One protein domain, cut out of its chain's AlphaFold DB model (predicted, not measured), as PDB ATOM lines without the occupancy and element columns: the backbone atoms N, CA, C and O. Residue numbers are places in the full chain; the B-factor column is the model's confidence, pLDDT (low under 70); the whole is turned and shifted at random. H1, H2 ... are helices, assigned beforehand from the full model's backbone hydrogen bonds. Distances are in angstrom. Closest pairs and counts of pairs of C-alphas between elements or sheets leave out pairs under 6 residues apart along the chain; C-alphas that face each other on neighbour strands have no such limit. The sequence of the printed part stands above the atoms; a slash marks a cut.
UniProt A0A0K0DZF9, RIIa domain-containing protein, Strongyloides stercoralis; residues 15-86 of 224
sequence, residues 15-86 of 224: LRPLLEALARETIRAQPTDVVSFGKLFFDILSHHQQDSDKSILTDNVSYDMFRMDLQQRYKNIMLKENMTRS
ATOM      1  N   LEU A  15     263.164 170.223 266.126       88.47
ATOM      2  CA  LEU A  15     261.701 170.204 266.127       88.47
ATOM      3  C   LEU A  15     261.157 168.845 266.568       88.47
ATOM      4  O   LEU A  15     260.174 168.769 267.304       88.47
ATOM      5  N   ARG A  16     261.795 167.760 266.120       89.74
ATOM      6  CA  ARG A  16     261.311 166.404 266.382       89.74
ATOM      7  C   ARG A  16     261.398 166.031 267.871       89.74
ATOM      8  O   ARG A  16     260.355 165.659 268.409       89.74
ATOM      9  N   PRO A  17     262.541 166.201 268.569       90.48
ATOM     10  CA  PRO A  17     262.609 165.984 270.018       90.48
ATOM     11  C   PRO A  17     261.626 166.857 270.810       90.48
ATOM     12  O   PRO A  17     261.039 166.394 271.784       90.48
ATOM     13  N   LEU A  18     261.413 168.105 270.378       91.75
ATOM     14  CA  LEU A  18     260.507 169.048 271.039       91.75
ATOM     15  C   LEU A  18     259.050 168.590 270.995       91.75
ATOM     16  O   LEU A  18     258.376 168.551 272.026       91.75
ATOM     17  N   LEU A  19     258.567 168.221 269.808       93.91
ATOM     18  CA  LEU A  19     257.198 167.736 269.639       93.91
ATOM     19  C   LEU A  19     256.983 166.392 270.338       93.91
ATOM     20  O   LEU A  19     255.918 166.163 270.908       93.91
ATOM     21  N   GLU A  20     257.991 165.522 270.336       93.55
ATOM     22  CA  GLU A  20     257.923 164.243 271.038       93.55
ATOM     23  C   GLU A  20     257.825 164.432 272.559       93.55
ATOM     24  O   GLU A  20     256.991 163.792 273.204       93.55
ATOM     25  N   ALA A  21     258.612 165.346 273.129       93.60
ATOM     26  CA  ALA A  21     258.536 165.699 274.543       93.60
ATOM     27  C   ALA A  21     257.171 166.297 274.915       93.60
ATOM     28  O   ALA A  21     256.537 165.841 275.869       93.60
ATOM     29  N   LEU A  22     256.671 167.257 274.128       95.28
ATOM     30  CA  LEU A  22     255.351 167.853 274.348       95.28
ATOM     31  C   LEU A  22     254.240 166.792 274.309       95.28
ATOM     32  O   LEU A  22     253.363 166.775 275.177       95.28
ATOM     33  N   ALA A  23     254.288 165.883 273.331       96.48
ATOM     34  CA  ALA A  23     253.322 164.797 273.205       96.48
ATOM     35  C   ALA A  23     253.376 163.846 274.411       96.48
ATOM     36  O   ALA A  23     252.337 163.543 275.004       96.48
ATOM     37  N   ARG A  24     254.579 163.418 274.819       95.76
ATOM     38  CA  ARG A  24     254.789 162.538 275.983       95.76
ATOM     39  C   ARG A  24     254.233 163.156 277.264       95.76
ATOM     40  O   ARG A  24     253.524 162.473 278.005       95.76
ATOM     41  N   GLU A  25     254.510 164.433 277.519       95.62
ATOM     42  CA  GLU A  25     254.035 165.093 278.738       95.62
ATOM     43  C   GLU A  25     252.534 165.399 278.707       95.62
ATOM     44  O   GLU A  25     251.871 165.253 279.732       95.62
ATOM     45  N   THR A  26     251.963 165.710 277.540       96.77
ATOM     46  CA  THR A  26     250.507 165.890 277.394       96.77
ATOM     47  C   THR A  26     249.761 164.586 277.684       96.77
ATOM     48  O   THR A  26     248.808 164.571 278.464       96.77
ATOM     49  N   ILE A  27     250.231 163.466 277.120       96.59
ATOM     50  CA  ILE A  27     249.653 162.139 277.376       96.59
ATOM     51  C   ILE A  27     249.812 161.754 278.851       96.59
ATOM     52  O   ILE A  27     248.917 161.132 279.421       96.59
ATOM     53  N   ARG A  28     250.920 162.129 279.497       94.60
ATOM     54  CA  ARG A  28     251.138 161.822 280.915       94.60
ATOM     55  C   ARG A  28     250.254 162.657 281.847       94.60
ATOM     56  O   ARG A  28     249.756 162.120 282.831       94.60
ATOM     57  N   ALA A  29     250.091 163.949 281.572       92.75
ATOM     58  CA  ALA A  29     249.354 164.870 282.438       92.75
ATOM     59  C   ALA A  29     247.829 164.813 282.246       92.75
ATOM     60  O   ALA A  29     247.105 165.202 283.161       92.75
ATOM     61  N   GLN A  30     247.354 164.335 281.087       94.22
ATOM     62  CA  GLN A  30     245.933 164.287 280.710       94.22
ATOM     63  C   GLN A  30     245.192 165.614 280.990       94.22
ATOM     64  O   GLN A  30     244.236 165.637 281.771       94.22
ATOM     65  N   PRO A  31     245.639 166.745 280.410       93.40
ATOM     66  CA  PRO A  31     245.029 168.035 280.681       93.40
ATOM     67  C   PRO A  31     243.655 168.201 280.036       93.40
ATOM     68  O   PRO A  31     243.424 167.758 278.915       93.40
ATOM     69  N   THR A  32     242.754 168.897 280.736       91.48
ATOM     70  CA  THR A  32     241.448 169.306 280.195       91.48
ATOM     71  C   THR A  32     241.593 170.391 279.133       91.48
ATOM     72  O   THR A  32     240.861 170.378 278.147       91.48
ATOM     73  N   ASP A  33     242.549 171.306 279.314       92.86
ATOM     74  CA  ASP A  33     242.925 172.325 278.336       92.86
ATOM     75  C   ASP A  33     244.381 172.134 277.886       92.86
ATOM     76  O   ASP A  33     245.339 172.491 278.581       92.86
ATOM     77  N   VAL A  34     244.538 171.566 276.690       94.58
ATOM     78  CA  VAL A  34     245.841 171.281 276.074       94.58
ATOM     79  C   VAL A  34     246.596 172.566 275.727       94.58
ATOM     80  O   VAL A  34     247.823 172.580 275.784       94.58
ATOM     81  N   VAL A  35     245.900 173.660 275.398       95.04
ATOM     82  CA  VAL A  35     246.546 174.920 274.996       95.04
ATOM     83  C   VAL A  35     247.231 175.566 276.198       95.04
ATOM     84  O   VAL A  35     248.410 175.919 276.121       95.04
ATOM     85  N   SER A  36     246.531 175.655 277.332       93.46
ATOM     86  CA  SER A  36     247.117 176.151 278.585       93.46
ATOM     87  C   SER A  36     248.257 175.264 279.081       93.46
ATOM     88  O   SER A  36     249.281 175.779 279.539       93.46
ATOM     89  N   PHE A  37     248.127 173.941 278.942       96.23
ATOM     90  CA  PHE A  37     249.218 173.016 279.251       96.23
ATOM     91  C   PHE A  37     250.440 173.241 278.349       96.23
ATOM     92  O   PHE A  37     251.562 173.305 278.843       96.23
ATOM     93  N   GLY A  38     250.231 173.415 277.041       96.21
ATOM     94  CA  GLY A  38     251.299 173.702 276.086       96.21
ATOM     95  C   GLY A  38     252.039 174.997 276.419       96.21
ATOM     96  O   GLY A  38     253.267 175.021 276.411       96.21
ATOM     97  N   LYS A  39     251.314 176.053 276.801       95.52
ATOM     98  CA  LYS A  39     251.928 177.300 277.275       95.52
ATOM     99  C   LYS A  39     252.815 177.066 278.502       95.52
ATOM    100  O   LYS A  39     253.972 177.471 278.499       95.52
ATOM    101  N   LEU A  40     252.301 176.353 279.507       95.08
ATOM    102  CA  LEU A  40     253.064 176.003 280.709       95.08
ATOM    103  C   LEU A  40     254.327 175.197 280.371       95.08
ATOM    104  O   LEU A  40     255.392 175.460 280.924       95.08
ATOM    105  N   PHE A  41     254.208 174.229 279.462       96.33
ATOM    106  CA  PHE A  41     255.328 173.424 278.986       96.33
ATOM    107  C   PHE A  41     256.440 174.303 278.405       96.33
ATOM    108  O   PHE A  41     257.590 174.182 278.827       96.33
ATOM    109  N   PHE A  42     256.104 175.209 277.482       94.82
ATOM    110  CA  PHE A  42     257.091 176.081 276.845       94.82
ATOM    111  C   PHE A  42     257.683 177.115 277.807       94.82
ATOM    112  O   PHE A  42     258.884 177.365 277.738       94.82
ATOM    113  N   ASP A  43     256.889 177.658 278.733       94.09
ATOM    114  CA  ASP A  43     257.376 178.597 279.751       94.09
ATOM    115  C   ASP A  43     258.441 177.933 280.643       94.09
ATOM    116  O   ASP A  43     259.516 178.488 280.877       94.09
ATOM    117  N   ILE A  44     258.177 176.709 281.113       93.12
ATOM    118  CA  ILE A  44     259.121 175.961 281.956       93.12
ATOM    119  C   ILE A  44     260.340 175.527 281.143       93.12
ATOM    120  O   ILE A  44     261.465 175.629 281.630       93.12
ATOM    121  N   LEU A  45     260.142 175.087 279.900       91.66
ATOM    122  CA  LEU A  45     261.244 174.672 279.035       91.66
ATOM    123  C   LEU A  45     262.192 175.847 278.768       91.66
ATOM    124  O   LEU A  45     263.406 175.687 278.867       91.66
ATOM    125  N   SER A  46     261.637 177.036 278.515       89.95
ATOM    126  CA  SER A  46     262.417 178.259 278.323       89.95
ATOM    127  C   SER A  46     263.216 178.638 279.569       89.95
ATOM    128  O   SER A  46     264.327 179.143 279.423       89.95
ATOM    129  N   HIS A  47     262.684 178.409 280.773       89.24
ATOM    130  CA  HIS A  47     263.412 178.657 282.019       89.24
ATOM    131  C   HIS A  47     264.608 177.720 282.185       89.24
ATOM    132  O   HIS A  47     265.708 178.190 282.445       89.24
ATOM    133  N   HIS A  48     264.420 176.415 281.977       86.19
ATOM    134  CA  HIS A  48     265.528 175.456 282.079       86.19
ATOM    135  C   HIS A  48     266.600 175.711 281.010       86.19
ATOM    136  O   HIS A  48     267.779 175.462 281.248       86.19
ATOM    137  N   GLN A  49     266.216 176.248 279.845       83.78
ATOM    138  CA  GLN A  49     267.139 176.558 278.746       83.78
ATOM    139  C   GLN A  49     268.046 177.763 279.021       83.78
ATOM    140  O   GLN A  49     269.107 177.864 278.412       83.78
ATOM    141  N   GLN A  50     267.685 178.650 279.952       75.88
ATOM    142  CA  GLN A  50     268.569 179.744 280.373       75.88
ATOM    143  C   GLN A  50     269.767 179.248 281.195       75.88
ATOM    144  O   GLN A  50     270.809 179.899 281.198       75.88
ATOM    145  N   ASP A  51     269.639 178.084 281.836       66.21
ATOM    146  CA  ASP A  51     270.644 177.536 282.750       66.21
ATOM    147  C   ASP A  51     271.601 176.529 282.075       66.21
ATOM    148  O   ASP A  51     272.527 176.020 282.714       66.21
ATOM    149  N   SER A  52     271.412 176.199 280.789       61.31
ATOM    150  CA  SER A  52     272.266 175.225 280.095       61.31
ATOM    151  C   SER A  52     272.335 175.399 278.576       61.31
ATOM    152  O   SER A  52     271.329 175.341 277.881       61.31
ATOM    153  N   ASP A  53     273.565 175.454 278.051       64.02
ATOM    154  CA  ASP A  53     273.886 175.458 276.610       64.02
ATOM    155  C   ASP A  53     273.572 174.124 275.896       64.02
ATOM    156  O   ASP A  53     273.659 174.017 274.671       64.02
ATOM    157  N   LYS A  54     273.235 173.066 276.645       66.07
ATOM    158  CA  LYS A  54     272.953 171.730 276.101       66.07
ATOM    159  C   LYS A  54     271.457 171.539 275.863       66.07
ATOM    160  O   LYS A  54     270.627 172.003 276.633       66.07
ATOM    161  N   SER A  55     271.111 170.789 274.813       72.93
ATOM    162  CA  SER A  55     269.723 170.441 274.495       72.93
ATOM    163  C   SER A  55     269.103 169.595 275.616       72.93
ATOM    164  O   SER A  55     269.309 168.381 275.684       72.93
ATOM    165  N   ILE A  56     268.329 170.247 276.487       79.39
ATOM    166  CA  ILE A  56     267.659 169.667 277.670       79.39
ATOM    167  C   ILE A  56     266.854 168.417 277.328       79.39
ATOM    168  O   ILE A  56     266.776 167.487 278.119       79.39
ATOM    169  N   LEU A  57     266.276 168.381 276.127       81.77
ATOM    170  CA  LEU A  57     265.434 167.284 275.655       81.77
ATOM    171  C   LEU A  57     266.211 166.001 275.342       81.77
ATOM    172  O   LEU A  57     265.604 164.945 275.196       81.77
ATOM    173  N   THR A  58     267.533 166.095 275.191       81.35
ATOM    174  CA  THR A  58     268.396 164.955 274.842       81.35
ATOM    175  C   THR A  58     269.123 164.365 276.044       81.35
ATOM    176  O   THR A  58     269.481 163.190 276.017       81.35
ATOM    177  N   ASP A  59     269.331 165.158 277.096       85.66
ATOM    178  CA  ASP A  59     269.959 164.698 278.329       85.66
ATOM    179  C   ASP A  59     268.902 164.174 279.305       85.66
ATOM    180  O   ASP A  59     268.000 164.904 279.709       85.66
ATOM    181  N   ASN A  60     269.032 162.913 279.716       87.40
ATOM    182  CA  ASN A  60     268.055 162.266 280.593       87.40
ATOM    183  C   ASN A  60     267.908 162.993 281.937       87.40
ATOM    184  O   ASN A  60     266.797 163.106 282.448       87.40
ATOM    185  N   VAL A  61     269.010 163.500 282.503       88.72
ATOM    186  CA  VAL A  61     268.995 164.158 283.820       88.72
ATOM    187  C   VAL A  61     268.300 165.513 283.731       88.72
ATOM    188  O   VAL A  61     267.387 165.793 284.510       88.72
ATOM    189  N   SER A  62     268.684 166.331 282.750       88.49
ATOM    190  CA  SER A  62     268.061 167.636 282.502       88.49
ATOM    191  C   SER A  62     266.576 167.492 282.159       88.49
ATOM    192  O   SER A  62     265.741 168.235 282.680       88.49
ATOM    193  N   TYR A  63     266.224 166.495 281.340       91.21
ATOM    194  CA  TYR A  63     264.835 166.203 281.006       91.21
ATOM    195  C   TYR A  63     264.018 165.802 282.238       91.21
ATOM    196  O   TYR A  63     262.896 166.277 282.409       91.21
ATOM    197  N   ASP A  64     264.566 164.967 283.125       91.55
ATOM    198  CA  ASP A  64     263.869 164.567 284.348       91.55
ATOM    199  C   ASP A  64     263.658 165.748 285.307       91.55
ATOM    200  O   ASP A  64     262.572 165.870 285.882       91.55
ATOM    201  N   MET A  65     264.628 166.662 285.431       91.25
ATOM    202  CA  MET A  65     264.462 167.898 286.212       91.25
ATOM    203  C   MET A  65     263.347 168.788 285.648       91.25
ATOM    204  O   MET A  65     262.460 169.217 286.393       91.25
ATOM    205  N   PHE A  66     263.355 169.017 284.334       93.57
ATOM    206  CA  PHE A  66     262.299 169.744 283.628       93.57
ATOM    207  C   PHE A  66     260.924 169.097 283.853       93.57
ATOM    208  O   PHE A  66     259.955 169.764 284.230       93.57
ATOM    209  N   ARG A  67     260.843 167.773 283.675       93.43
ATOM    210  CA  ARG A  67     259.612 166.994 283.835       93.43
ATOM    211  C   ARG A  67     259.044 167.124 285.243       93.43
ATOM    212  O   ARG A  67     257.832 167.276 285.404       93.43
ATOM    213  N   MET A  68     259.898 167.046 286.263       93.16
ATOM    214  CA  MET A  68     259.479 167.188 287.657       93.16
ATOM    215  C   MET A  68     258.884 168.574 287.932       93.16
ATOM    216  O   MET A  68     257.811 168.651 288.536       93.16
ATOM    217  N   ASP A  69     259.515 169.648 287.446       94.42
ATOM    218  CA  ASP A  69     258.997 171.015 287.615       94.42
ATOM    219  C   ASP A  69     257.654 171.203 286.886       94.42
ATOM    220  O   ASP A  69     256.683 171.701 287.464       94.42
ATOM    221  N   LEU A  70     257.544 170.695 285.651       95.04
ATOM    222  CA  LEU A  70     256.297 170.698 284.881       95.04
ATOM    223  C   LEU A  70     255.149 170.021 285.630       95.04
ATOM    224  O   LEU A  70     254.077 170.609 285.794       95.04
ATOM    225  N   GLN A  71     255.374 168.808 286.129       94.08
ATOM    226  CA  GLN A  71     254.356 168.057 286.861       94.08
ATOM    227  C   GLN A  71     253.944 168.755 288.158       94.08
ATOM    228  O   GLN A  71     252.754 168.801 288.485       94.08
ATOM    229  N   GLN A  72     254.903 169.320 288.888       94.02
ATOM    230  CA  GLN A  72     254.639 170.030 290.134       94.02
ATOM    231  C   GLN A  72     253.807 171.295 289.894       94.02
ATOM    232  O   GLN A  72     252.795 171.507 290.573       94.02
ATOM    233  N   ARG A  73     254.184 172.121 288.912       94.00
ATOM    234  CA  ARG A  73     253.446 173.349 288.577       94.00
ATOM    235  C   ARG A  73     252.059 173.046 288.039       94.00
ATOM    236  O   ARG A  73     251.096 173.669 288.488       94.00
ATOM    237  N   TYR A  74     251.940 172.051 287.164       93.24
ATOM    238  CA  TYR A  74     250.651 171.622 286.635       93.24
ATOM    239  C   TYR A  74     249.715 171.128 287.750       93.24
ATOM    240  O   TYR A  74     248.576 171.585 287.855       93.24
ATOM    241  N   LYS A  75     250.212 170.282 288.663       90.57
ATOM    242  CA  LYS A  75     249.443 169.815 289.827       90.57
ATOM    243  C   LYS A  75     248.995 170.972 290.721       90.57
ATOM    244  O   LYS A  75     247.863 170.968 291.192       90.57
ATOM    245  N   ASN A  76     249.845 171.973 290.938       89.00
ATOM    246  CA  ASN A  76     249.492 173.149 291.734       89.00
ATOM    247  C   ASN A  76     248.398 174.000 291.076       89.00
ATOM    248  O   ASN A  76     247.532 174.511 291.783       89.00
ATOM    249  N   ILE A  77     248.412 174.142 289.748       87.78
ATOM    250  CA  ILE A  77     247.352 174.836 289.001       87.78
ATOM    251  C   ILE A  77     246.038 174.058 289.120       87.78
ATOM    252  O   ILE A  77     245.040 174.628 289.547       87.78
ATOM    253  N   MET A  78     246.064 172.745 288.879       84.68
ATOM    254  CA  MET A  78     244.889 171.873 289.019       84.68
ATOM    255  C   MET A  78     244.319 171.879 290.444       84.68
ATOM    256  O   MET A  78     243.106 171.880 290.644       84.68
ATOM    257  N   LEU A  79     245.179 171.901 291.467       82.07
ATOM    258  CA  LEU A  79     244.745 172.029 292.858       82.07
ATOM    259  C   LEU A  79     244.117 173.396 293.127       82.07
ATOM    260  O   LEU A  79     243.102 173.449 293.810       82.07
ATOM    261  N   LYS A  80     244.669 174.485 292.581       78.44
ATOM    262  CA  LYS A  80     244.093 175.831 292.719       78.44
ATOM    263  C   LYS A  80     242.743 175.956 292.019       78.44
ATOM    264  O   LYS A  80     241.835 176.521 292.613       78.44
ATOM    265  N   GLU A  81     242.584 175.395 290.825       70.62
ATOM    266  CA  GLU A  81     241.297 175.365 290.113       70.62
ATOM    267  C   GLU A  81     240.254 174.507 290.836       70.62
ATOM    268  O   GLU A  81     239.073 174.847 290.888       70.62
ATOM    269  N   ASN A  82     240.682 173.419 291.477       61.67
ATOM    270  CA  ASN A  82     239.797 172.662 292.356       61.67
ATOM    271  C   ASN A  82     239.494 173.418 293.657       61.67
ATOM    272  O   ASN A  82     238.390 173.295 294.182       61.67
ATOM    273  N   MET A  83     240.426 174.233 294.155       55.70
ATOM    274  CA  MET A  83     240.251 175.015 295.378       55.70
ATOM    275  C   MET A  83     239.355 176.242 295.174       55.70
ATOM    276  O   MET A  83     238.639 176.624 296.094       55.70
ATOM    277  N   THR A  84     239.294 176.809 293.963       54.61
ATOM    278  CA  THR A  84     238.293 177.840 293.623       54.61
ATOM    279  C   THR A  84     236.878 177.270 293.513       54.61
ATOM    280  O   THR A  84     235.912 178.029 293.581       54.61
ATOM    281  N   ARG A  85     236.725 175.942 293.389       53.22
ATOM    282  CA  ARG A  85     235.420 175.260 293.393       53.22
ATOM    283  C   ARG A  85     235.106 174.516 294.691       53.22
ATOM    284  O   ARG A  85     233.935 174.211 294.937       53.22
ATOM    285  N   SER A  86     236.092 174.224 295.536       53.42
ATOM    286  CA  SER A  86     235.831 173.687 296.870       53.42
ATOM    287  C   SER A  86     235.239 174.804 297.718       53.42
ATOM    288  O   SER A  86     235.970 175.603 298.291       53.42
TER     289      SER A  86
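Overview. This is residues 15 to 86 of the 224 residues of the protein "RIIa domain-containing protein" of Strongyloides stercoralis (UniProt A0A0K0DZF9). A long helix, H3, folds back along H2 as a helical hairpin with its two helices crossed at a slant, and H1 packs on H2, so that the three centres make a triangle. The last stretch of H3 and the residues after it, 79 to 86, stick out from this body. The printed part has 72 residues with three named helices, H1, H2 and H3 in that order, and no named strand; the class is all helix. The whole is compact, with a radius of gyration of the C-alphas of 12.8 A, yet elongated, spanning 43 by 22 by 17 A.

Arrangement. Begin with H3, residues 60 to 83, the longest helix. H2, residues 34 to 50, touches residues 66 to 74 of it; look at the closest C-alphas, Phe 41 and Leu 70, 6.6 A apart. This hairpin runs opposite ways at a steep tilt of 43 degrees. H1, residues 15 to 29, touches H2 with its residues 22 to 26 alone, meeting residues 34 to 41. Their closest C-alphas, Leu 22 and Phe 41, are 7.2 A apart, and the helices run opposite ways at a steep tilt of 57 degrees. H1 and H3 are close but not clearly touching, with the C-alphas of Ala 29 and Gln 71 closest at 7.4 A. In H1, H2 and H3 every O i to N i+4 pair is within hydrogen-bond range.

Along the chain. Find C-alpha 60 at (268.055, 162.266, 280.593); from there H3 runs 34.0 A to C-alpha 83 at (240.251, 175.015, 295.378). H2 measures 24.6 A from Val 34 to Gln 50. H1 starts at C-alpha 15, (261.701, 170.204, 266.127), and covers 21.1 A.

Size, cuts and confidence. The C-alphas of Asp 53 and Ser 86 are farthest apart, 43.1 A. The printed part has no cut; the link from H1 to H2 is tight and that from H2 to H3 short. Look for pLDDT under 70 at residues 51 to 54 and 82 to 86 of this model.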